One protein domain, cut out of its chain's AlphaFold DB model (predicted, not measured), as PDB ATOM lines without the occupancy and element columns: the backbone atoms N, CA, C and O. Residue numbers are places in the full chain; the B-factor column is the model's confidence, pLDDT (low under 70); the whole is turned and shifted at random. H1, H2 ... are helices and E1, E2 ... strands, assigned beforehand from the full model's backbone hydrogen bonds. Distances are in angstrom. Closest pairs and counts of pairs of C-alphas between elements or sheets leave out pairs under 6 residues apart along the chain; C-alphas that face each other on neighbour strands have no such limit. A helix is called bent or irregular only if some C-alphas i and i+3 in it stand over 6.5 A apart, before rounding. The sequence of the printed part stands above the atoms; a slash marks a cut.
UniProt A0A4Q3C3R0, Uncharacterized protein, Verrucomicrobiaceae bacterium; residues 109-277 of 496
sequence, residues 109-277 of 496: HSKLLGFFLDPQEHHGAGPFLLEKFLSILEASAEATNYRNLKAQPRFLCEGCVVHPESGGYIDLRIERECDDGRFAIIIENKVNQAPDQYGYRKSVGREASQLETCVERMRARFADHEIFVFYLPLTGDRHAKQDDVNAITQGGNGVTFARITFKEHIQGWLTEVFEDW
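This is residues 109 to 277 of the 496 residues of an uncharacterized protein of Verrucomicrobiaceae bacterium (UniProt A0A4Q3C3R0). A twisted five-stranded sheet forms the middle layer, with H1, H2 and H5 over one face and H3 and H4 over the other, three layers in all. The small hairpin of E4 and E5 lies beyond H3 at one end of the long axis, and the last turns of H5 lie at the other. The 169 printed residues hold five named helices and seven named strands, in the order H1 H2 E1 E2 E3 E4 E5 H3 E6 H4 E7 H5; the class is mixed, helices and strands. The large sheet is mixed, in the order E1 E2 E3 E6 E7. The whole is compact, with a radius of gyration of the C-alphas of 15.5 A and spans of 49 by 37 by 30 A.

The large sheet has E1, residues 160 to 163; E2, 172 to 178, 20.0 A long; E3, 181 to 190, 29.3 A; E6, 227 to 233, 19.5 A; and E7, 256 to 259. E4 is residues 198 to 201 and E5 206 to 209. H1, residues 109 to 117, begins at C-alpha 109 (-15.380, -7.211, 45.970). H2 is residues 126 to 143, 25.9 A; H3 210 to 219, 14.3 A; H4 242 to 249. H5, residues 262 to 275, 18.0 A, ends at C-alpha 275 (-4.162, -9.141, 27.208); it is irregular, but only just: C-alphas 263 and 266 are 6.50 A apart.

E1, E2 and E3 form a meander, each strand the antiparallel neighbour of the one before; N 161 and O 175 are 2.8 A apart, N 174 and O 185 2.9 A. E6 is parallel to E3, with N 186 and O 228 at 2.8 A, and E7 to E6, with N 229 and O 256 at 2.7 A. E6, H4 and E7 make a strand-helix-strand unit, two parallel neighbours with a helix between, its crossover right-handed. H2 runs across the strands, at 82 degrees to E7 on the local plane, at a height of 9.2 A over the sheet. H2 touches H5, closest C-alphas Phe 133 and Trp 269, 6.3 A, and H1, closest Leu 117 and Leu 130, 4.8 A. On the opposite face H3 runs along the strands and touches H4 at a shallow tilt of 7 degrees, closest C-alphas Glu 212 and Ile 248, 6.1 A. In the hairpin of E4 and E5, antiparallel, N 201 and O 206 are 3.0 A apart. Every O i to N i+4 pair is within hydrogen-bond range in H1, H3 and H4, against 13 of 14 in H2 and 8 of 10 in H5.

The C-alphas of Gly 205 and Glu 275 are the two farthest apart, at 50.5 A. The printed part has no cut. The link from H2 to E1, residues 144 to 159, is long. The mean pLDDT of the printed part is 79.7; 38 residues are under 70, among them 144 to 153 and 191 to 205.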
ATOM      1  N   HIS A 109     -15.567  -6.850  47.380       67.50
ATOM      2  CA  HIS A 109     -15.380  -7.211  45.970       67.50
ATOM      3  C   HIS A 109     -16.212  -6.344  45.031       67.50
ATOM      4  O   HIS A 109     -15.729  -5.965  43.974       67.50
ATOM      5  N   SER A 110     -17.426  -6.005  45.441       70.25
ATOM      6  CA  SER A 110     -18.372  -5.221  44.653       70.25
ATOM      7  C   SER A 110     -17.938  -3.762  44.551       70.25
ATOM      8  O   SER A 110     -18.022  -3.181  43.480       70.25
ATOM      9  N   LYS A 111     -17.340  -3.207  45.619       72.88
ATOM     10  CA  LYS A 111     -16.682  -1.893  45.568       72.88
ATOM     11  C   LYS A 111     -15.452  -1.876  44.660       72.88
ATOM     12  O   LYS A 111     -15.234  -0.890  43.979       72.88
ATOM     13  N   LEU A 112     -14.652  -2.947  44.648       75.75
ATOM     14  CA  LEU A 112     -13.501  -3.049  43.744       75.75
ATOM     15  C   LEU A 112     -13.929  -3.189  42.283       75.75
ATOM     16  O   LEU A 112     -13.334  -2.553  41.422       75.75
ATOM     17  N   LEU A 113     -14.962  -3.991  42.014       80.62
ATOM     18  CA  LEU A 113     -15.591  -4.040  40.695       80.62
ATOM     19  C   LEU A 113     -16.137  -2.664  40.318       80.62
ATOM     20  O   LEU A 113     -15.819  -2.183  39.245       80.62
ATOM     21  N   GLY A 114     -16.874  -2.009  41.217       83.12
ATOM     22  CA  GLY A 114     -17.403  -0.664  41.005       83.12
ATOM     23  C   GLY A 114     -16.314   0.352  40.680       83.12
ATOM     24  O   GLY A 114     -16.440   1.035  39.680       83.12
ATOM     25  N   PHE A 115     -15.220   0.371  41.447       83.75
ATOM     26  CA  PHE A 115     -14.061   1.224  41.178       83.75
ATOM     27  C   PHE A 115     -13.522   1.001  39.765       83.75
ATOM     28  O   PHE A 115     -13.427   1.946  39.008       83.75
ATOM     29  N   PHE A 116     -13.226  -0.243  39.371       86.25
ATOM     30  CA  PHE A 116     -12.679  -0.508  38.034       86.25
ATOM     31  C   PHE A 116     -13.657  -0.205  36.893       86.25
ATOM     32  O   PHE A 116     -13.223   0.133  35.795       86.25
ATOM     33  N   LEU A 117     -14.954  -0.397  37.128       90.88
ATOM     34  CA  LEU A 117     -15.989  -0.285  36.106       90.88
ATOM     35  C   LEU A 117     -16.559   1.129  35.978       90.88
ATOM     36  O   LEU A 117     -17.251   1.392  35.003       90.88
ATOM     37  N   ASP A 118     -16.327   2.021  36.937       87.62
ATOM     38  CA  ASP A 118     -16.897   3.362  36.897       87.62
ATOM     39  C   ASP A 118     -16.156   4.236  35.863       87.62
ATOM     40  O   ASP A 118     -14.964   4.520  36.019       87.62
ATOM     41  N   PRO A 119     -16.834   4.682  34.785       87.06
ATOM     42  CA  PRO A 119     -16.216   5.513  33.759       87.06
ATOM     43  C   PRO A 119     -15.823   6.909  34.268       87.06
ATOM     44  O   PRO A 119     -15.048   7.585  33.595       87.06
ATOM     45  N   GLN A 120     -16.340   7.341  35.424       85.50
ATOM     46  CA  GLN A 120     -16.037   8.635  36.042       85.50
ATOM     47  C   GLN A 120     -14.858   8.580  37.025       85.50
ATOM     48  O   GLN A 120     -14.438   9.621  37.537       85.50
ATOM     49  N   GLU A 121     -14.304   7.396  37.297       83.25
ATOM     50  CA  GLU A 121     -13.164   7.257  38.200       83.25
ATOM     51  C   GLU A 121     -11.884   7.877  37.628       83.25
ATOM     52  O   GLU A 121     -11.593   7.849  36.428       83.25
ATOM     53  N   HIS A 122     -11.048   8.403  38.524       79.31
ATOM     54  CA  HIS A 122      -9.854   9.176  38.158       79.31
ATOM     55  C   HIS A 122      -8.764   8.362  37.448       79.31
ATOM     56  O   HIS A 122      -7.790   8.923  36.950       79.31
ATOM     57  N   HIS A 123      -8.899   7.037  37.406       76.56
ATOM     58  CA  HIS A 123      -7.912   6.151  36.802       76.56
ATOM     59  C   HIS A 123      -8.005   6.065  35.267       76.56
ATOM     60  O   HIS A 123      -7.163   5.411  34.650       76.56
ATOM     61  N   GLY A 124      -9.017   6.672  34.636       81.12
ATOM     62  CA  GLY A 124      -9.102   6.879  33.181       81.12
ATOM     63  C   GLY A 124      -9.420   5.644  32.322       81.12
ATOM     64  O   GLY A 124      -9.913   5.792  31.214       81.12
ATOM     65  N   ALA A 125      -9.201   4.424  32.821       88.00
ATOM     66  CA  ALA A 125      -9.544   3.189  32.099       88.00
ATOM     67  C   ALA A 125     -10.996   2.703  32.273       88.00
ATOM     68  O   ALA A 125     -11.339   1.648  31.744       88.00
ATOM     69  N   GLY A 126     -11.834   3.423  33.027       89.81
ATOM     70  CA  GLY A 126     -13.205   3.004  33.344       89.81
ATOM     71  C   GLY A 126     -14.047   2.661  32.108       89.81
ATOM     72  O   GLY A 126     -14.608   1.568  32.076       89.81
ATOM     73  N   PRO A 127     -14.066   3.493  31.044       93.25
ATOM     74  CA  PRO A 127     -14.802   3.176  29.818       93.25
ATOM     75  C   PRO A 127     -14.362   1.863  29.151       93.25
ATOM     76  O   PRO A 127     -15.199   1.021  28.846       93.25
ATOM     77  N   PHE A 128     -13.051   1.642  28.997       94.81
ATOM     78  CA  PHE A 128     -12.504   0.406  28.419       94.81
ATOM     79  C   PHE A 128     -12.868  -0.831  29.254       94.81
ATOM     80  O   PHE A 128     -13.301  -1.859  28.732       94.81
ATOM     81  N   LEU A 129     -12.712  -0.726  30.576       94.31
ATOM     82  CA  LEU A 129     -13.009  -1.805  31.514       94.31
ATOM     83  C   LEU A 129     -14.500  -2.154  31.524       94.31
ATOM     84  O   LEU A 129     -14.849  -3.340  31.517       94.31
ATOM     85  N   LEU A 130     -15.357  -1.132  31.520       95.19
ATOM     86  CA  LEU A 130     -16.804  -1.271  31.495       95.19
ATOM     87  C   LEU A 130     -17.298  -1.852  30.173       95.19
ATOM     88  O   LEU A 130     -18.098  -2.778  30.206       95.19
ATOM     89  N   GLU A 131     -16.801  -1.386  29.028       95.44
ATOM     90  CA  GLU A 131     -17.171  -1.919  27.712       95.44
ATOM     91  C   GLU A 131     -16.914  -3.430  27.620       95.44
ATOM     92  O   GLU A 131     -17.822  -4.209  27.314       95.44
ATOM     93  N   LYS A 132     -15.701  -3.868  27.981       95.31
ATOM     94  CA  LYS A 132     -15.343  -5.294  28.022       95.31
ATOM     95  C   LYS A 132     -16.224  -6.080  28.997       95.31
ATOM     96  O   LYS A 132     -16.583  -7.226  28.732       95.31
ATOM     97  N   PHE A 133     -16.589  -5.479  30.127       95.44
ATOM     98  CA  PHE A 133     -17.455  -6.124  31.108       95.44
ATOM     99  C   PHE A 133     -18.902  -6.261  30.614       95.44
ATOM    100  O   PHE A 133     -19.496  -7.329  30.752       95.44
ATOM    101  N   LEU A 134     -19.455  -5.214  29.997       94.44
ATOM    102  CA  LEU A 134     -20.800  -5.205  29.426       94.44
ATOM    103  C   LEU A 134     -20.953  -6.261  28.325       94.44
ATOM    104  O   LEU A 134     -21.970  -6.949  28.303       94.44
ATOM    105  N   SER A 135     -19.928  -6.471  27.492       92.50
ATOM    106  CA  SER A 135     -19.932  -7.530  26.471       92.50
ATOM    107  C   SER A 135     -20.128  -8.933  27.067       92.50
ATOM    108  O   SER A 135     -20.869  -9.756  26.528       92.50
ATOM    109  N   ILE A 136     -19.529  -9.200  28.230       91.75
ATOM    110  CA  ILE A 136     -19.695 -10.480  28.932       91.75
ATOM    111  C   ILE A 136     -21.111 -10.618  29.484       91.75
ATOM    112  O   ILE A 136     -21.699 -11.694  29.398       91.75
ATOM    113  N   LEU A 137     -21.668  -9.539  30.033       91.75
ATOM    114  CA  LEU A 137     -23.043  -9.529  30.527       91.75
ATOM    115  C   LEU A 137     -24.053  -9.755  29.397       91.75
ATOM    116  O   LEU A 137     -24.997 -10.520  29.583       91.75
ATOM    117  N   GLU A 138     -23.835  -9.135  28.238       89.81
ATOM    118  CA  GLU A 138     -24.640  -9.321  27.027       89.81
ATOM    119  C   GLU A 138     -24.623 -10.793  26.592       89.81
ATOM    120  O   GLU A 138     -25.677 -11.427  26.543       89.81
ATOM    121  N   ALA A 139     -23.436 -11.387  26.432       87.12
ATOM    122  CA  ALA A 139     -23.292 -12.798  26.066       87.12
ATOM    123  C   ALA A 139     -23.944 -13.757  27.086       87.12
ATOM    124  O   ALA A 139     -24.600 -14.736  26.718       87.12
ATOM    125  N   SER A 140     -23.792 -13.487  28.387       86.94
ATOM    126  CA  SER A 140     -24.428 -14.291  29.438       86.94
ATOM    127  C   SER A 140     -25.948 -14.180  29.415       86.94
ATOM    128  O   SER A 140     -26.652 -15.165  29.651       86.94
ATOM    129  N   ALA A 141     -26.469 -12.990  29.143       82.62
ATOM    130  CA  ALA A 141     -27.898 -12.778  29.070       82.62
ATOM    131  C   ALA A 141     -28.490 -13.440  27.802       82.62
ATOM    132  O   ALA A 141     -29.524 -14.103  27.908       82.62
ATOM    133  N   GLU A 142     -27.772 -13.431  26.668       80.06
ATOM    134  CA  GLU A 142     -28.093 -14.193  25.442       80.06
ATOM    135  C   GLU A 142     -28.186 -15.700  25.651       80.06
ATOM    136  O   GLU A 142     -29.155 -16.335  25.219       80.06
ATOM    137  N   ALA A 143     -27.227 -16.281  26.368       77.62
ATOM    138  CA  ALA A 143     -27.194 -17.718  26.619       77.62
ATOM    139  C   ALA A 143     -28.390 -18.229  27.447       77.62
ATOM    140  O   ALA A 143     -28.694 -19.424  27.423       77.62
ATOM    141  N   THR A 144     -29.097 -17.353  28.170       69.00
ATOM    142  CA  THR A 144     -30.144 -17.750  29.130       69.00
ATOM    143  C   THR A 144     -31.539 -17.914  28.486       69.00
ATOM    144  O   THR A 144     -32.549 -17.990  29.178       69.00
ATOM    145  N   ASN A 145     -31.607 -18.081  27.157       53.41
ATOM    146  CA  ASN A 145     -32.825 -18.352  26.374       53.41
ATOM    147  C   ASN A 145     -33.908 -17.262  26.536       53.41
ATOM    148  O   ASN A 145     -34.953 -17.449  27.168       53.41
ATOM    149  N   TYR A 146     -33.663 -16.113  25.903       57.03
ATOM    150  CA  TYR A 146     -34.618 -15.017  25.741       57.03
ATOM    151  C   TYR A 146     -35.925 -15.475  25.080       57.03
ATOM    152  O   TYR A 146     -36.002 -15.612  23.862       57.03
ATOM    153  N   ARG A 147     -36.995 -15.662  25.860       44.97
ATOM    154  CA  ARG A 147     -38.335 -15.870  25.281       44.97
ATOM    155  C   ARG A 147     -39.070 -14.575  24.922       44.97
ATOM    156  O   ARG A 147     -40.008 -14.656  24.142       44.97
ATOM    157  N   ASN A 148     -38.655 -13.409  25.434       46.94
ATOM    158  CA  ASN A 148     -39.518 -12.214  25.440       46.94
ATOM    159  C   ASN A 148     -38.877 -10.869  25.034       46.94
ATOM    160  O   ASN A 148     -39.506  -9.833  25.233       46.94
ATOM    161  N   LEU A 149     -37.686 -10.830  24.426       48.72
ATOM    162  CA  LEU A 149     -37.139  -9.569  23.901       48.72
ATOM    163  C   LEU A 149     -37.373  -9.441  22.391       48.72
ATOM    164  O   LEU A 149     -37.004 -10.313  21.611       48.72
ATOM    165  N   LYS A 150     -37.977  -8.320  21.975       47.62
ATOM    166  CA  LYS A 150     -38.141  -7.941  20.560       47.62
ATOM    167  C   LYS A 150     -36.825  -7.492  19.892       47.62
ATOM    168  O   LYS A 150     -36.811  -7.347  18.676       47.62
ATOM    169  N   ALA A 151     -35.749  -7.272  20.654       51.66
ATOM    170  CA  ALA A 151     -34.424  -6.884  20.160       51.66
ATOM    171  C   ALA A 151     -33.319  -7.421  21.091       51.66
ATOM    172  O   ALA A 151     -33.531  -7.495  22.301       51.66
ATOM    173  N   GLN A 152     -32.160  -7.793  20.535       59.81
ATOM    174  CA  GLN A 152     -30.985  -8.181  21.325       59.81
ATOM    175  C   GLN A 152     -30.510  -6.993  22.178       59.81
ATOM    176  O   GLN A 152     -30.439  -5.873  21.658       59.81
ATOM    177  N   PRO A 153     -30.223  -7.190  23.475       64.25
ATOM    178  CA  PRO A 153     -29.814  -6.097  24.340       64.25
ATOM    179  C   PRO A 153     -28.355  -5.742  24.087       64.25
ATOM    180  O   PRO A 153     -27.462  -6.365  24.638       64.25
ATOM    181  N   ARG A 154     -28.132  -4.695  23.295       80.44
ATOM    182  CA  ARG A 154     -26.807  -4.102  23.129       80.44
ATOM    183  C   ARG A 154     -26.512  -3.160  24.290       80.44
ATOM    184  O   ARG A 154     -27.134  -2.100  24.396       80.44
ATOM    185  N   PHE A 155     -25.563  -3.520  25.149       88.12
ATOM    186  CA  PHE A 155     -25.167  -2.663  26.267       88.12
ATOM    187  C   PHE A 155     -24.108  -1.648  25.828       88.12
ATOM    188  O   PHE A 155     -22.968  -1.993  25.529       88.12
ATOM    189  N   LEU A 156     -24.487  -0.370  25.794       88.88
ATOM    190  CA  LEU A 156     -23.587   0.733  25.456       88.88
ATOM    191  C   LEU A 156     -22.898   1.273  26.714       88.88
ATOM    192  O   LEU A 156     -23.563   1.576  27.701       88.88
ATOM    193  N   CYS A 157     -21.574   1.438  26.655       90.06
ATOM    194  CA  CYS A 157     -20.785   1.987  27.760       90.06
ATOM    195  C   CYS A 157     -21.046   3.488  27.985       90.06
ATOM    196  O   CYS A 157     -21.084   3.956  29.123       90.06
ATOM    197  N   GLU A 158     -21.215   4.260  26.911       89.19
ATOM    198  CA  GLU A 158     -21.431   5.706  26.994       89.19
ATOM    199  C   GLU A 158     -22.729   6.034  27.741       89.19
ATOM    200  O   GLU A 158     -23.776   5.443  27.472       89.19
ATOM    201  N   GLY A 159     -22.666   6.981  28.678       88.38
ATOM    202  CA  GLY A 159     -23.817   7.381  29.495       88.38
ATOM    203  C   GLY A 159     -24.146   6.434  30.654       88.38
ATOM    204  O   GLY A 159     -25.135   6.660  31.349       88.38
ATOM    205  N   CYS A 160     -23.337   5.394  30.891       93.12
ATOM    206  CA  CYS A 160     -23.476   4.554  32.075       93.12
ATOM    207  C   CYS A 160     -23.032   5.282  33.349       93.12
ATOM    208  O   CYS A 160     -21.999   5.952  33.383       93.12
ATOM    209  N   VAL A 161     -23.782   5.059  34.426       91.81
ATOM    210  CA  VAL A 161     -23.444   5.452  35.792       91.81
ATOM    211  C   VAL A 161     -23.329   4.193  36.642       91.81
ATOM    212  O   VAL A 161     -24.238   3.359  36.667       91.81
ATOM    213  N   VAL A 162     -22.202   4.044  37.337       88.50
ATOM    214  CA  VAL A 162     -21.920   2.882  38.183       88.50
ATOM    215  C   VAL A 162     -22.155   3.246  39.645       88.50
ATOM    216  O   VAL A 162     -21.609   4.209  40.172       88.50
ATOM    217  N   HIS A 163     -22.982   2.459  40.325       84.94
ATOM    218  CA  HIS A 163     -23.348   2.670  41.721       84.94
ATOM    219  C   HIS A 163     -22.895   1.478  42.578       84.94
ATOM    220  O   HIS A 163     -23.625   0.485  42.690       84.94
ATOM    221  N   PRO A 164     -21.716   1.552  43.219       66.81
ATOM    222  CA  PRO A 164     -21.357   0.620  44.279       66.81
ATOM    223  C   PRO A 164     -22.148   0.991  45.545       66.81
ATOM    224  O   PRO A 164     -21.854   2.005  46.180       66.81
ATOM    225  N   GLU A 165     -23.174   0.228  45.944       64.56
ATOM    226  CA  GLU A 165     -23.936   0.621  47.139       64.56
ATOM    227  C   GLU A 165     -23.138   0.388  48.431       64.56
ATOM    228  O   GLU A 165     -22.806  -0.731  48.828       64.56
ATOM    229  N   SER A 166     -22.917   1.465  49.178       46.62
ATOM    230  CA  SER A 166     -22.587   1.413  50.599       46.62
ATOM    231  C   SER A 166     -23.881   1.387  51.415       46.62
ATOM    232  O   SER A 166     -24.592   2.387  51.465       46.62
ATOM    233  N   GLY A 167     -24.200   0.264  52.064       48.78
ATOM    234  CA  GLY A 167     -25.383   0.190  52.937       48.78
ATOM    235  C   GLY A 167     -26.106  -1.153  52.993       48.78
ATOM    236  O   GLY A 167     -27.075  -1.262  53.738       48.78
ATOM    237  N   GLY A 168     -25.629  -2.165  52.262       49.12
ATOM    238  CA  GLY A 168     -26.093  -3.544  52.395       49.12
ATOM    239  C   GLY A 168     -27.470  -3.795  51.791       49.12
ATOM    240  O   GLY A 168     -28.315  -4.302  52.506       49.12
ATOM    241  N   TYR A 169     -27.703  -3.439  50.521       57.44
ATOM    242  CA  TYR A 169     -28.927  -3.820  49.801       57.44
ATOM    243  C   TYR A 169     -28.634  -4.482  48.445       57.44
ATOM    244  O   TYR A 169     -29.193  -5.529  48.181       57.44
ATOM    245  N   ILE A 170     -27.744  -3.964  47.602       67.75
ATOM    246  CA  ILE A 170     -27.251  -4.656  46.396       67.75
ATOM    247  C   ILE A 170     -25.772  -4.341  46.214       67.75
ATOM    248  O   ILE A 170     -25.305  -3.264  46.562       67.75
ATOM    249  N   ASP A 171     -25.024  -5.277  45.653       74.06
ATOM    250  CA  ASP A 171     -23.576  -5.169  45.542       74.06
ATOM    251  C   ASP A 171     -23.083  -4.171  44.482       74.06
ATOM    252  O   ASP A 171     -22.146  -3.412  44.747       74.06
ATOM    253  N   LEU A 172     -23.690  -4.158  43.296       86.56
ATOM    254  CA  LEU A 172     -23.326  -3.244  42.214       86.56
ATOM    255  C   LEU A 172     -24.533  -2.989  41.304       86.56
ATOM    256  O   LEU A 172     -25.246  -3.924  40.935       86.56
ATOM    257  N   ARG A 173     -24.746  -1.728  40.920       90.88
ATOM    258  CA  ARG A 173     -25.683  -1.359  39.854       90.88
ATOM    259  C   ARG A 173     -24.990  -0.567  38.761       90.88
ATOM    260  O   ARG A 173     -24.092   0.218  39.054       90.88
ATOM    261  N   ILE A 174     -25.443  -0.752  37.531       92.81
ATOM    262  CA  ILE A 174     -25.040   0.041  36.371       92.81
ATOM    263  C   ILE A 174     -26.323   0.521  35.709       92.81
ATOM    264  O   ILE A 174     -27.183  -0.286  35.360       92.81
ATOM    265  N   GLU A 175     -26.480   1.829  35.583       94.06
ATOM    266  CA  GLU A 175     -27.683   2.455  35.043       94.06
ATOM    267  C   GLU A 175     -27.306   3.293  33.826       94.06
ATOM    268  O   GLU A 175     -26.310   4.012  33.851       94.06
ATOM    269  N   ARG A 176     -28.110   3.219  32.767       93.00
ATOM    270  CA  ARG A 176     -27.994   4.086  31.593       93.00
ATOM    271  C   ARG A 176     -29.365   4.644  31.260       93.00
ATOM    272  O   ARG A 176     -30.312   3.882  31.068       93.00
ATOM    273  N   GLU A 177     -29.460   5.961  31.153       91.38
ATOM    274  CA  GLU A 177     -30.667   6.674  30.730       91.38
ATOM    275  C   GLU A 177     -30.275   7.708  29.668       91.38
ATOM    276  O   GLU A 177     -29.859   8.819  29.991       91.38
ATOM    277  N   CYS A 178     -30.349   7.322  28.393       85.06
ATOM    278  CA  CYS A 178     -30.053   8.191  27.253       85.06
ATOM    279  C   CYS A 178     -31.156   8.075  26.191       85.06
ATOM    280  O   CYS A 178     -31.902   7.094  26.160       85.06
ATOM    281  N   ASP A 179     -31.246   9.064  25.301       80.88
ATOM    282  CA  ASP A 179     -32.285   9.128  24.258       80.88
ATOM    283  C   ASP A 179     -32.221   7.953  23.266       80.88
ATOM    284  O   ASP A 179     -33.232   7.545  22.697       80.88
ATOM    285  N   ASP A 180     -31.029   7.393  23.068       79.94
ATOM    286  CA  ASP A 180     -30.741   6.266  22.177       79.94
ATOM    287  C   ASP A 180     -30.872   4.892  22.862       79.94
ATOM    288  O   ASP A 180     -30.672   3.861  22.219       79.94
ATOM    289  N   GLY A 181     -31.204   4.849  24.157       82.38
ATOM    290  CA  GLY A 181     -31.418   3.603  24.882       82.38
ATOM    291  C   GLY A 181     -31.281   3.730  26.397       82.38
ATOM    292  O   GLY A 181     -30.531   4.552  26.930       82.38
ATOM    293  N   ARG A 182     -31.973   2.847  27.114       91.31
ATOM    294  CA  ARG A 182     -31.959   2.807  28.577       91.31
ATOM    295  C   ARG A 182     -31.938   1.377  29.096       91.31
ATOM    296  O   ARG A 182     -32.573   0.500  28.518       91.31
ATOM    297  N   PHE A 183     -31.208   1.154  30.183       92.38
ATOM    298  CA  PHE A 183     -31.179  -0.126  30.887       92.38
ATOM    299  C   PHE A 183     -30.698   0.039  32.330       92.38
ATOM    300  O   PHE A 183     -29.983   0.985  32.667       92.38
ATOM    301  N   ALA A 184     -31.061  -0.928  33.170       93.38
ATOM    302  CA  ALA A 184     -30.545  -1.082  34.519       93.38
ATOM    303  C   ALA A 184     -29.998  -2.498  34.706       93.38
ATOM    304  O   ALA A 184     -30.718  -3.483  34.555       93.38
ATOM    305  N   ILE A 185     -28.726  -2.597  35.069       93.50
ATOM    306  CA  ILE A 185     -28.040  -3.843  35.394       93.50
ATOM    307  C   ILE A 185     -27.858  -3.895  36.910       93.50
ATOM    308  O   ILE A 185     -27.246  -3.016  37.514       93.50
ATOM    309  N   ILE A 186     -28.380  -4.947  37.529       91.44
ATOM    310  CA  ILE A 186     -28.243  -5.264  38.949       91.44
ATOM    311  C   ILE A 186     -27.322  -6.475  39.059       91.44
ATOM    312  O   ILE A 186     -27.628  -7.528  38.503       91.44
ATOM    313  N   ILE A 187     -26.224  -6.359  39.801       89.81
ATOM    314  CA  ILE A 187     -25.306  -7.470  40.068       89.81
ATOM    315  C   ILE A 187     -25.335  -7.777  41.562       89.81
ATOM    316  O   ILE A 187     -24.935  -6.958  42.390       89.81
ATOM    317  N   GLU A 188     -25.784  -8.983  41.897       86.44
ATOM    318  CA  GLU A 188     -25.829  -9.498  43.267       86.44
ATOM    319  C   GLU A 188     -24.629 -10.420  43.507       86.44
ATOM    320  O   GLU A 188     -24.527 -11.497  42.909       86.44
ATOM    321  N   ASN A 189     -23.703 -10.019  44.381       79.06
ATOM    322  CA  ASN A 189     -22.426 -10.696  44.566       79.06
ATOM    323  C   ASN A 189     -22.473 -11.670  45.750       79.06
ATOM    324  O   ASN A 189     -22.715 -11.334  46.906       79.06
ATOM    325  N   LYS A 190     -22.149 -12.932  45.476       76.44
ATOM    326  CA  LYS A 190     -22.319 -14.040  46.415       76.44
ATOM    327  C   LYS A 190     -21.031 -14.825  46.682       76.44
ATOM    328  O   LYS A 190     -21.096 -16.027  46.956       76.44
ATOM    329  N   VAL A 191     -19.877 -14.146  46.689       64.12
ATOM    330  CA  VAL A 191     -18.530 -14.744  46.873       64.12
ATOM    331  C   VAL A 191     -18.360 -15.571  48.156       64.12
ATOM    332  O   VAL A 191     -17.718 -16.611  48.116       64.12
ATOM    333  N   ASN A 192     -18.921 -15.143  49.294       58.38
ATOM    334  CA  ASN A 192     -18.589 -15.711  50.617       58.38
ATOM    335  C   ASN A 192     -19.686 -16.579  51.251       58.38
ATOM    336  O   ASN A 192     -19.745 -16.671  52.474       58.38
ATOM    337  N   GLN A 193     -20.603 -17.155  50.469       55.69
ATOM    338  CA  GLN A 193     -21.761 -17.876  51.038       55.69
ATOM    339  C   GLN A 193     -22.594 -17.021  52.014       55.69
ATOM    340  O   GLN A 193     -23.331 -17.553  52.840       55.69
ATOM    341  N   ALA A 194     -22.493 -15.688  51.918       58.00
ATOM    342  CA  ALA A 194     -23.239 -14.791  52.785       58.00
ATOM    343  C   ALA A 194     -24.742 -15.097  52.648       58.00
ATOM    344  O   ALA A 194     -25.210 -15.257  51.506       58.00
ATOM    345  N   PRO A 195     -25.466 -15.242  53.774       59.38
ATOM    346  CA  PRO A 195     -26.896 -15.490  53.743       59.38
ATOM    347  C   PRO A 195     -27.607 -14.310  53.089       59.38
ATOM    348  O   PRO A 195     -27.160 -13.164  53.197       59.38
ATOM    349  N   ASP A 196     -28.710 -14.598  52.404       63.44
ATOM    350  CA  ASP A 196     -29.569 -13.540  51.884       63.44
ATOM    351  C   ASP A 196     -30.140 -12.750  53.053       63.44
ATOM    352  O   ASP A 196     -30.554 -13.312  54.071       63.44
ATOM    353  N   GLN A 197     -30.117 -11.436  52.906       64.25
ATOM    354  CA  GLN A 197     -30.663 -10.528  53.891       64.25
ATOM    355  C   GLN A 197     -32.100 -10.194  53.475       64.25
ATOM    356  O   GLN A 197     -32.381  -9.899  52.309       64.25
ATOM    357  N   TYR A 198     -33.009 -10.266  54.444       65.31
ATOM    358  CA  TYR A 198     -34.435 -10.018  54.266       65.31
ATOM    359  C   TYR A 198     -34.855  -8.810  55.096       65.31
ATOM    360  O   TYR A 198     -34.338  -8.580  56.191       65.31
ATOM    361  N   GLY A 199     -35.797  -8.039  54.564       63.03
ATOM    362  CA  GLY A 199     -36.437  -6.936  55.269       63.03
ATOM    363  C   GLY A 199     -37.952  -7.045  55.163       63.03
ATOM    364  O   GLY A 199     -38.491  -7.419  54.120       63.03
ATOM    365  N   TYR A 200     -38.660  -6.704  56.239       50.41
ATOM    366  CA  TYR A 200     -40.120  -6.666  56.218       50.41
ATOM    367  C   TYR A 200     -40.615  -5.466  55.401       50.41
ATOM    368  O   TYR A 200     -40.312  -4.314  55.728       50.41
ATOM    369  N   ARG A 201     -41.408  -5.717  54.351       61.53
ATOM    370  CA  ARG A 201     -41.951  -4.674  53.472       61.53
ATOM    371  C   ARG A 201     -43.456  -4.520  53.679       61.53
ATOM    372  O   ARG A 201     -44.252  -5.347  53.241       61.53
ATOM    373  N   LYS A 202     -43.859  -3.391  54.276       54.41
ATOM    374  CA  LYS A 202     -45.278  -3.060  54.512       54.41
ATOM    375  C   LYS A 202     -46.118  -3.013  53.228       54.41
ATOM    376  O   LYS A 202     -47.279  -3.388  53.275       54.41
ATOM    377  N   SER A 203     -45.545  -2.587  52.099       53.34
ATOM    378  CA  SER A 203     -46.261  -2.460  50.818       53.34
ATOM    379  C   SER A 203     -46.623  -3.797  50.163       53.34
ATOM    380  O   SER A 203     -47.571  -3.844  49.392       53.34
ATOM    381  N   VAL A 204     -45.887  -4.869  50.474       59.25
ATOM    382  CA  VAL A 204     -46.097  -6.219  49.915       59.25
ATOM    383  C   VAL A 204     -46.660  -7.178  50.977       59.25
ATOM    384  O   VAL A 204     -46.924  -8.342  50.700       59.25
ATOM    385  N   GLY A 205     -46.834  -6.701  52.217       64.50
ATOM    386  CA  GLY A 205     -47.377  -7.475  53.336       64.50
ATOM    387  C   GLY A 205     -46.514  -8.661  53.786       64.50
ATOM    388  O   GLY A 205     -46.991  -9.481  54.568       64.50
ATOM    389  N   ARG A 206     -45.264  -8.770  53.313       72.62
ATOM    390  CA  ARG A 206     -44.368  -9.905  53.580       72.62
ATOM    391  C   ARG A 206     -42.905  -9.492  53.721       72.62
ATOM    392  O   ARG A 206     -42.520  -8.360  53.418       72.62
ATOM    393  N   GLU A 207     -42.085 -10.437  54.173       68.06
ATOM    394  CA  GLU A 207     -40.634 -10.335  54.033       68.06
ATOM    395  C   GLU A 207     -40.263 -10.403  52.548       68.06
ATOM    396  O   GLU A 207     -40.708 -11.289  51.813       68.06
ATOM    397  N   ALA A 208     -39.482  -9.421  52.108       70.56
ATOM    398  CA  ALA A 208     -38.937  -9.349  50.764       70.56
ATOM    399  C   ALA A 208     -37.416  -9.449  50.856       70.56
ATOM    400  O   ALA A 208     -36.796  -8.893  51.775       70.56
ATOM    401  N   SER A 209     -36.808 -10.156  49.908       77.44
ATOM    402  CA  SER A 209     -35.357 -10.149  49.795       77.44
ATOM    403  C   SER A 209     -34.869  -8.769  49.359       77.44
ATOM    404  O   SER A 209     -35.599  -7.931  48.812       77.44
ATOM    405  N   GLN A 210     -33.596  -8.515  49.619       78.38
ATOM    406  CA  GLN A 210     -32.919  -7.325  49.121       78.38
ATOM    407  C   GLN A 210     -32.940  -7.215  47.595       78.38
ATOM    408  O   GLN A 210     -33.168  -6.125  47.066       78.38
ATOM    409  N   LEU A 211     -32.802  -8.352  46.907       82.44
ATOM    410  CA  LEU A 211     -32.881  -8.428  45.455       82.44
ATOM    411  C   LEU A 211     -34.246  -7.966  44.939       82.44
ATOM    412  O   LEU A 211     -34.314  -7.058  44.112       82.44
ATOM    413  N   GLU A 212     -35.328  -8.518  45.492       82.81
ATOM    414  CA  GLU A 212     -36.695  -8.098  45.171       82.81
ATOM    415  C   GLU A 212     -36.897  -6.600  45.449       82.81
ATOM    416  O   GLU A 212     -37.433  -5.858  44.628       82.81
ATOM    417  N   THR A 213     -36.400  -6.120  46.591       81.06
ATOM    418  CA  THR A 213     -36.498  -4.707  46.974       81.06
ATOM    419  C   THR A 213     -35.807  -3.785  45.971       81.06
ATOM    420  O   THR A 213     -36.334  -2.708  45.679       81.06
ATOM    421  N   CYS A 214     -34.643  -4.176  45.451       85.88
ATOM    422  CA  CYS A 214     -33.917  -3.386  44.466       85.88
ATOM    423  C   CYS A 214     -34.590  -3.405  43.094       85.88
ATOM    424  O   CYS A 214     -34.722  -2.346  42.483       85.88
ATOM    425  N   VAL A 215     -35.061  -4.567  42.633       87.88
ATOM    426  CA  VAL A 215     -35.800  -4.675  41.365       87.88
ATOM    427  C   VAL A 215     -37.038  -3.778  41.390       87.88
ATOM    428  O   VAL A 215     -37.247  -2.994  40.472       87.88
ATOM    429  N   GLU A 216     -37.797  -3.782  42.485       85.81
ATOM    430  CA  GLU A 216     -38.958  -2.899  42.651       85.81
ATOM    431  C   GLU A 216     -38.601  -1.405  42.633       85.81
ATOM    432  O   GLU A 216     -39.366  -0.584  42.133       85.81
ATOM    433  N   ARG A 217     -37.427  -1.018  43.151       85.38
ATOM    434  CA  ARG A 217     -36.955   0.371  43.019       85.38
ATOM    435  C   ARG A 217     -36.621   0.712  41.568       85.38
ATOM    436  O   ARG A 217     -36.887   1.834  41.150       85.38
ATOM    437  N   MET A 218     -36.059  -0.232  40.813       89.31
ATOM    438  CA  MET A 218     -35.768  -0.029  39.393       89.31
ATOM    439  C   MET A 218     -37.045   0.046  38.559       89.31
ATOM    440  O   MET A 218     -37.114   0.896  37.682       89.31
ATOM    441  N   ARG A 219     -38.088  -0.726  38.889       89.44
ATOM    442  CA  ARG A 219     -39.409  -0.670  38.230       89.44
ATOM    443  C   ARG A 219     -40.075   0.707  38.268       89.44
ATOM    444  O   ARG A 219     -40.877   1.025  37.399       89.44
ATOM    445  N   ALA A 220     -39.742   1.549  39.247       87.75
ATOM    446  CA  ALA A 220     -40.228   2.929  39.288       87.75
ATOM    447  C   ALA A 220     -39.613   3.826  38.198       87.75
ATOM    448  O   ALA A 220     -40.130   4.912  37.942       87.75
ATOM    449  N   ARG A 221     -38.502   3.400  37.588       90.69
ATOM    450  CA  ARG A 221     -37.764   4.159  36.572       90.69
ATOM    451  C   ARG A 221     -37.739   3.441  35.231       90.69
ATOM    452  O   ARG A 221     -37.969   4.113  34.234       90.69
ATOM    453  N   PHE A 222     -37.481   2.136  35.215       89.62
ATOM    454  CA  PHE A 222     -37.247   1.282  34.046       89.62
ATOM    455  C   PHE A 222     -38.398   0.299  33.827       89.62
ATOM    456  O   PHE A 222     -38.988  -0.200  34.787       89.62
ATOM    457  N   ALA A 223     -38.693  -0.015  32.567       88.81
ATOM    458  CA  ALA A 223     -39.594  -1.111  32.234       88.81
ATOM    459  C   ALA A 223     -38.916  -2.462  32.515       88.81
ATOM    460  O   ALA A 223     -37.700  -2.580  32.415       88.81
ATOM    461  N   ASP A 224     -39.686  -3.511  32.815       87.12
ATOM    462  CA  ASP A 224     -39.109  -4.807  33.210       87.12
ATOM    463  C   ASP A 224     -38.115  -5.388  32.181       87.12
ATOM    464  O   ASP A 224     -37.092  -5.954  32.558       87.12
ATOM    465  N   HIS A 225     -38.374  -5.200  30.884       84.75
ATOM    466  CA  HIS A 225     -37.497  -5.659  29.801       84.75
ATOM    467  C   HIS A 225     -36.179  -4.868  29.680       84.75
ATOM    468  O   HIS A 225     -35.281  -5.288  28.959       84.75
ATOM    469  N   GLU A 226     -36.065  -3.738  30.376       89.00
ATOM    470  CA  GLU A 226     -34.860  -2.905  30.474       89.00
ATOM    471  C   GLU A 226     -34.046  -3.239  31.739       89.00
ATOM    472  O   GLU A 226     -32.968  -2.680  31.945       89.00
ATOM    473  N   ILE A 227     -34.561  -4.123  32.605       90.19
ATOM    474  CA  ILE A 227     -33.930  -4.514  33.866       90.19
ATOM    475  C   ILE A 227     -33.276  -5.889  33.703       90.19
ATOM    476  O   ILE A 227     -33.926  -6.891  33.387       90.19
ATOM    477  N   PHE A 228     -31.980  -5.940  33.990       91.06
ATOM    478  CA  PHE A 228     -31.147  -7.132  33.913       91.06
ATOM    479  C   PHE A 228     -30.565  -7.436  35.285       91.06
ATOM    480  O   PHE A 228     -29.933  -6.593  35.915       91.06
ATOM    481  N   VAL A 229     -30.772  -8.656  35.755       91.00
ATOM    482  CA  VAL A 229     -30.318  -9.136  37.052       91.00
ATOM    483  C   VAL A 229     -29.296 -10.239  36.838       91.00
ATOM    484  O   VAL A 229     -29.607 -11.302  36.304       91.00
ATOM    485  N   PHE A 230     -28.081  -9.999  37.310       90.88
ATOM    486  CA  PHE A 230     -26.977 -10.937  37.260       90.88
ATOM    487  C   PHE A 230     -26.646 -11.439  38.660       90.88
ATOM    488  O   PHE A 230     -26.196 -10.696  39.534       90.88
ATOM    489  N   TYR A 231     -26.842 -12.735  38.871       88.69
ATOM    490  CA  TYR A 231     -26.399 -13.409  40.083       88.69
ATOM    491  C   TYR A 231     -24.940 -13.828  39.918       88.69
ATOM    492  O   TYR A 231     -24.638 -14.599  39.008       88.69
ATOM    493  N   LEU A 232     -24.050 -13.333  40.786       88.06
ATOM    494  CA  LEU A 232     -22.597 -13.501  40.686       88.06
ATOM    495  C   LEU A 232     -22.019 -14.296  41.879       88.06
ATOM    496  O   LEU A 232     -21.446 -13.728  42.815       88.06
ATOM    497  N   PRO A 233     -22.156 -15.633  41.899       84.38
ATOM    498  CA  PRO A 233     -21.431 -16.499  42.819       84.38
ATOM    499  C   PRO A 233     -19.954 -16.651  42.436       84.38
ATOM    500  O   PRO A 233     -19.522 -16.355  41.319       84.38
ATOM    501  N   LEU A 234     -19.162 -17.174  43.376       75.56
ATOM    502  CA  LEU A 234     -17.755 -17.500  43.124       75.56
ATOM    503  C   LEU A 234     -17.608 -18.555  42.005       75.56
ATOM    504  O   LEU A 234     -16.735 -18.445  41.142       75.56
ATOM    505  N   THR A 235     -18.495 -19.549  42.011       75.38
ATOM    506  CA  THR A 235     -18.495 -20.754  41.169       75.38
ATOM    507  C   THR A 235     -19.926 -21.123  40.743       75.38
ATOM    508  O   THR A 235     -20.898 -20.553  41.234       75.38
ATOM    509  N   GLY A 236     -20.066 -22.045  39.781       72.00
ATOM    510  CA  GLY A 236     -21.360 -22.437  39.193       72.00
ATOM    511  C   GLY A 236     -22.198 -23.425  40.020       72.00
ATOM    512  O   GLY A 236     -23.253 -23.859  39.568       72.00
ATOM    513  N   ASP A 237     -21.737 -23.792  41.207       69.44
ATOM    514  CA  ASP A 237     -22.389 -24.687  42.170       69.44
ATOM    515  C   ASP A 237     -23.453 -23.973  43.022       69.44
ATOM    516  O   ASP A 237     -24.385 -24.603  43.520       69.44
ATOM    517  N   ARG A 238     -23.356 -22.645  43.171       73.25
ATOM    518  CA  ARG A 238     -24.350 -21.854  43.903       73.25
ATOM    519  C   ARG A 238     -25.455 -21.355  42.974       73.25
ATOM    520  O   ARG A 238     -25.208 -20.752  41.926       73.25
ATOM    521  N   HIS A 239     -26.691 -21.557  43.414       77.50
ATOM    522  CA  HIS A 239     -27.894 -21.061  42.759       77.50
ATOM    523  C   HIS A 239     -28.557 -19.987  43.623       77.50
ATOM    524  O   HIS A 239     -28.512 -20.051  44.855       77.50
ATOM    525  N   ALA A 240     -29.165 -18.996  42.970       77.81
ATOM    526  CA  ALA A 240     -30.099 -18.105  43.643       77.81
ATOM    527  C   ALA A 240     -31.301 -18.919  44.141       77.81
ATOM    528  O   ALA A 240     -31.648 -19.948  43.555       77.81
ATOM    529  N   LYS A 241     -31.940 -18.471  45.223       79.81
ATOM    530  CA  LYS A 241     -33.169 -19.108  45.697       79.81
ATOM    531  C   LYS A 241     -34.246 -18.985  44.630       79.81
ATOM    532  O   LYS A 241     -34.493 -17.892  44.125       79.81
ATOM    533  N   GLN A 242     -34.898 -20.102  44.322       80.50
ATOM    534  CA  GLN A 242     -35.903 -20.146  43.266       80.50
ATOM    535  C   GLN A 242     -37.060 -19.179  43.541       80.50
ATOM    536  O   GLN A 242     -37.535 -18.543  42.611       80.50
ATOM    537  N   ASP A 243     -37.460 -19.016  44.802       77.38
ATOM    538  CA  ASP A 243     -38.523 -18.082  45.187       77.38
ATOM    539  C   ASP A 243     -38.147 -16.621  44.910       77.38
ATOM    540  O   ASP A 243     -38.979 -15.870  44.410       77.38
ATOM    541  N   ASP A 244     -36.888 -16.234  45.148       75.62
ATOM    542  CA  ASP A 244     -36.395 -14.883  44.852       75.62
ATOM    543  C   ASP A 244     -36.354 -14.634  43.338       75.62
ATOM    544  O   ASP A 244     -36.792 -13.584  42.869       75.62
ATOM    545  N   VAL A 245     -35.883 -15.617  42.560       82.12
ATOM    546  CA  VAL A 245     -35.872 -15.547  41.090       82.12
ATOM    547  C   VAL A 245     -37.299 -15.476  40.551       82.12
ATOM    548  O   VAL A 245     -37.606 -14.635  39.713       82.12
ATOM    549  N   ASN A 246     -38.195 -16.319  41.055       83.06
ATOM    550  CA  ASN A 246     -39.600 -16.329  40.673       83.06
ATOM    551  C   ASN A 246     -40.269 -14.986  40.998       83.06
ATOM    552  O   ASN A 246     -40.969 -14.447  40.151       83.06
ATOM    553  N   ALA A 247     -40.019 -14.406  42.173       80.19
ATOM    554  CA  ALA A 247     -40.621 -13.135  42.573       80.19
ATOM    555  C   ALA A 247     -40.286 -11.977  41.616       80.19
ATOM    556  O   ALA A 247     -41.121 -11.101  41.397       80.19
ATOM    557  N   ILE A 248     -39.087 -11.974  41.022       82.75
ATOM    558  CA  ILE A 248     -38.660 -10.911  40.098       82.75
ATOM    559  C   ILE A 248     -38.983 -11.228  38.628       82.75
ATOM    560  O   ILE A 248     -39.214 -10.308  37.844       82.75
ATOM    561  N   THR A 249     -39.049 -12.513  38.261       81.19
ATOM    562  CA  THR A 249     -39.284 -12.971  36.877       81.19
ATOM    563  C   THR A 249     -40.747 -13.301  36.561       81.19
ATOM    564  O   THR A 249     -41.102 -13.409  35.388       81.19
ATOM    565  N   GLN A 250     -41.621 -13.462  37.561       71.12
ATOM    566  CA  GLN A 250     -43.037 -13.765  37.337       71.12
ATOM    567  C   GLN A 250     -43.768 -12.581  36.685       71.12
ATOM    568  O   GLN A 250     -43.936 -11.520  37.280       71.12
ATOM    569  N   GLY A 251     -44.230 -12.793  35.451       56.12
ATOM    570  CA  GLY A 251     -44.986 -11.834  34.645       56.12
ATOM    571  C   GLY A 251     -44.702 -12.041  33.156       56.12
ATOM    572  O   GLY A 251     -43.621 -12.491  32.788       56.12
ATOM    573  N   GLY A 252     -45.656 -11.718  32.276       51.66
ATOM    574  CA  GLY A 252     -45.478 -11.859  30.818       51.66
ATOM    575  C   GLY A 252     -44.289 -11.069  30.247       51.66
ATOM    576  O   GLY A 252     -43.804 -11.413  29.176       51.66
ATOM    577  N   ASN A 253     -43.790 -10.081  31.000       58.16
ATOM    578  CA  ASN A 253     -42.622  -9.255  30.699       58.16
ATOM    579  C   ASN A 253     -41.612  -9.229  31.865       58.16
ATOM    580  O   ASN A 253     -41.005  -8.195  32.061       58.16
ATOM    581  N   GLY A 254     -41.463 -10.281  32.680       74.31
ATOM    582  CA  GLY A 254     -40.559 -10.252  33.846       74.31
ATOM    583  C   GLY A 254     -39.107  -9.855  33.524       74.31
ATOM    584  O   GLY A 254     -38.662  -9.970  32.381       74.31
ATOM    585  N   VAL A 255     -38.366  -9.395  34.540       86.12
ATOM    586  CA  VAL A 255     -36.975  -8.934  34.364       86.12
ATOM    587  C   VAL A 255     -36.067 -10.054  33.861       86.12
ATOM    588  O   VAL A 255     -36.302 -11.233  34.144       86.12
ATOM    589  N   THR A 256     -34.991  -9.702  33.157       86.25
ATOM    590  CA  THR A 256     -34.011 -10.705  32.717       86.25
ATOM    591  C   THR A 256     -33.191 -11.163  33.913       86.25
ATOM    592  O   THR A 256     -32.606 -10.339  34.607       86.25
ATOM    593  N   PHE A 257     -33.106 -12.472  34.139       87.62
ATOM    594  CA  PHE A 257     -32.240 -13.053  35.160       87.62
ATOM    595  C   PHE A 257     -31.213 -13.973  34.508       87.62
ATOM    596  O   PHE A 257     -31.579 -14.928  33.826       87.62
ATOM    597  N   ALA A 258     -29.935 -13.710  34.756       88.00
ATOM    598  CA  ALA A 258     -28.832 -14.539  34.300       88.00
ATOM    599  C   ALA A 258     -27.864 -14.822  35.451       88.00
ATOM    600  O   ALA A 258     -27.744 -14.067  36.419       88.00
ATOM    601  N   ARG A 259     -27.147 -15.939  35.344       88.38
ATOM    602  CA  ARG A 259     -26.081 -16.282  36.283       88.38
ATOM    603  C   ARG A 259     -24.735 -16.092  35.610       88.38
ATOM    604  O   ARG A 259     -24.462 -16.722  34.595       88.38
ATOM    605  N   ILE A 260     -23.881 -15.309  36.250       90.81
ATOM    606  CA  ILE A 260     -22.463 -15.164  35.917       90.81
ATOM    607  C   ILE A 260     -21.627 -15.706  37.070       90.81
ATOM    608  O   ILE A 260     -22.134 -15.950  38.154       90.81
ATOM    609  N   THR A 261     -20.340 -15.943  36.872       89.88
ATOM    610  CA  THR A 261     -19.489 -16.532  37.915       89.88
ATOM    611  C   THR A 261     -18.151 -15.823  37.963       89.88
ATOM    612  O   THR A 261     -17.632 -15.388  36.935       89.88
ATOM    613  N   PHE A 262     -17.539 -15.746  39.146       85.44
ATOM    614  CA  PHE A 262     -16.160 -15.263  39.222       85.44
ATOM    615  C   PHE A 262     -15.194 -16.170  38.455       85.44
ATOM    616  O   PHE A 262     -14.268 -15.671  37.823       85.44
ATOM    617  N   LYS A 263     -15.427 -17.489  38.495       85.88
ATOM    618  CA  LYS A 263     -14.590 -18.500  37.836       85.88
ATOM    619  C   LYS A 263     -14.546 -18.389  36.318       85.88
ATOM    620  O   LYS A 263     -13.476 -18.562  35.750       85.88
ATOM    621  N   GLU A 264     -15.682 -18.165  35.672       90.44
ATOM    622  CA  GLU A 264     -15.741 -18.138  34.206       90.44
ATOM    623  C   GLU A 264     -15.752 -16.699  33.705       90.44
ATOM    624  O   GLU A 264     -14.900 -16.315  32.913       90.44
ATOM    625  N   HIS A 265     -16.659 -15.877  34.230       92.88
ATOM    626  CA  HIS A 265     -16.982 -14.579  33.646       92.88
ATOM    627  C   HIS A 265     -16.028 -13.482  34.133       92.88
ATOM    628  O   HIS A 265     -15.387 -12.829  33.320       92.88
ATOM    629  N   ILE A 266     -15.847 -13.315  35.452       90.94
ATOM    630  CA  ILE A 266     -14.934 -12.277  35.980       90.94
ATOM    631  C   ILE A 266     -13.474 -12.628  35.690       90.94
ATOM    632  O   ILE A 266     -12.682 -11.758  35.346       90.94
ATOM    633  N   GLN A 267     -13.084 -13.898  35.818       88.62
ATOM    634  CA  GLN A 267     -11.725 -14.312  35.475       88.62
ATOM    635  C   GLN A 267     -11.459 -14.200  33.967       88.62
ATOM    636  O   GLN A 267     -10.356 -13.790  33.598       88.62
ATOM    637  N   GLY A 268     -12.439 -14.535  33.119       91.56
ATOM    638  CA  GLY A 268     -12.369 -14.330  31.670       91.56
ATOM    639  C   GLY A 268     -12.176 -12.857  31.326       91.56
ATOM    640  O   GLY A 268     -11.154 -12.508  30.743       91.56
ATOM    641  N   TRP A 269     -13.063 -11.994  31.833       95.06
ATOM    642  CA  TRP A 269     -12.976 -10.534  31.716       95.06
ATOM    643  C   TRP A 269     -11.591  -9.992  32.075       95.06
ATOM    644  O   TRP A 269     -10.946  -9.318  31.280       95.06
ATOM    645  N   LEU A 270     -11.090 -10.329  33.269       90.31
ATOM    646  CA  LEU A 270      -9.790  -9.856  33.748       90.31
ATOM    647  C   LEU A 270      -8.614 -10.407  32.937       90.31
ATOM    648  O   LEU A 270      -7.519  -9.852  32.998       90.31
ATOM    649  N   THR A 271      -8.792 -11.537  32.255       89.88
ATOM    650  CA  THR A 271      -7.764 -12.104  31.379       89.88
ATOM    651  C   THR A 271      -7.735 -11.343  30.064       89.88
ATOM    652  O   THR A 271      -6.676 -10.834  29.715       89.88
ATOM    653  N   GLU A 272      -8.894 -11.175  29.432       93.00
ATOM    654  CA  GLU A 272      -9.056 -10.437  28.179       93.00
ATOM    655  C   GLU A 272      -8.594  -8.983  28.316       93.00
ATOM    656  O   GLU A 272      -7.724  -8.542  27.578       93.00
ATOM    657  N   VAL A 273      -9.066  -8.265  29.339       92.38
ATOM    658  CA  VAL A 273      -8.636  -6.886  29.636       92.38
ATOM    659  C   VAL A 273      -7.120  -6.775  29.788       92.38
ATOM    660  O   VAL A 273      -6.519  -5.788  29.378       92.38
ATOM    661  N   PHE A 274      -6.487  -7.757  30.433       86.62
ATOM    662  CA  PHE A 274      -5.047  -7.715  30.683       86.62
ATOM    663  C   PHE A 274      -4.227  -7.982  29.411       86.62
ATOM    664  O   PHE A 274      -3.102  -7.481  29.293       86.62
ATOM    665  N   GLU A 275      -4.762  -8.794  28.500       88.38
ATOM    666  CA  GLU A 275      -4.162  -9.141  27.208       88.38
ATOM    667  C   GLU A 275      -4.355  -8.019  26.183       88.38
ATOM    668  O   GLU A 275      -3.371  -7.585  25.588       88.38
ATOM    669  N   ASP A 276      -5.565  -7.472  26.094       92.94
ATOM    670  CA  ASP A 276      -5.961  -6.401  25.171       92.94
ATOM    671  C   ASP A 276      -5.679  -4.992  25.720       92.94
ATOM    672  O   ASP A 276      -6.242  -4.011  25.236       92.94
ATOM    673  N   TRP A 277      -4.861  -4.873  26.771       91.62
ATOM    674  CA  TRP A 277      -4.638  -3.598  27.451       91.62
ATOM    675  C   TRP A 277      -4.020  -2.556  26.498       91.62
ATOM    676  O   TRP A 277      -2.893  -2.775  26.046       91.62
TER     677      TRP A 277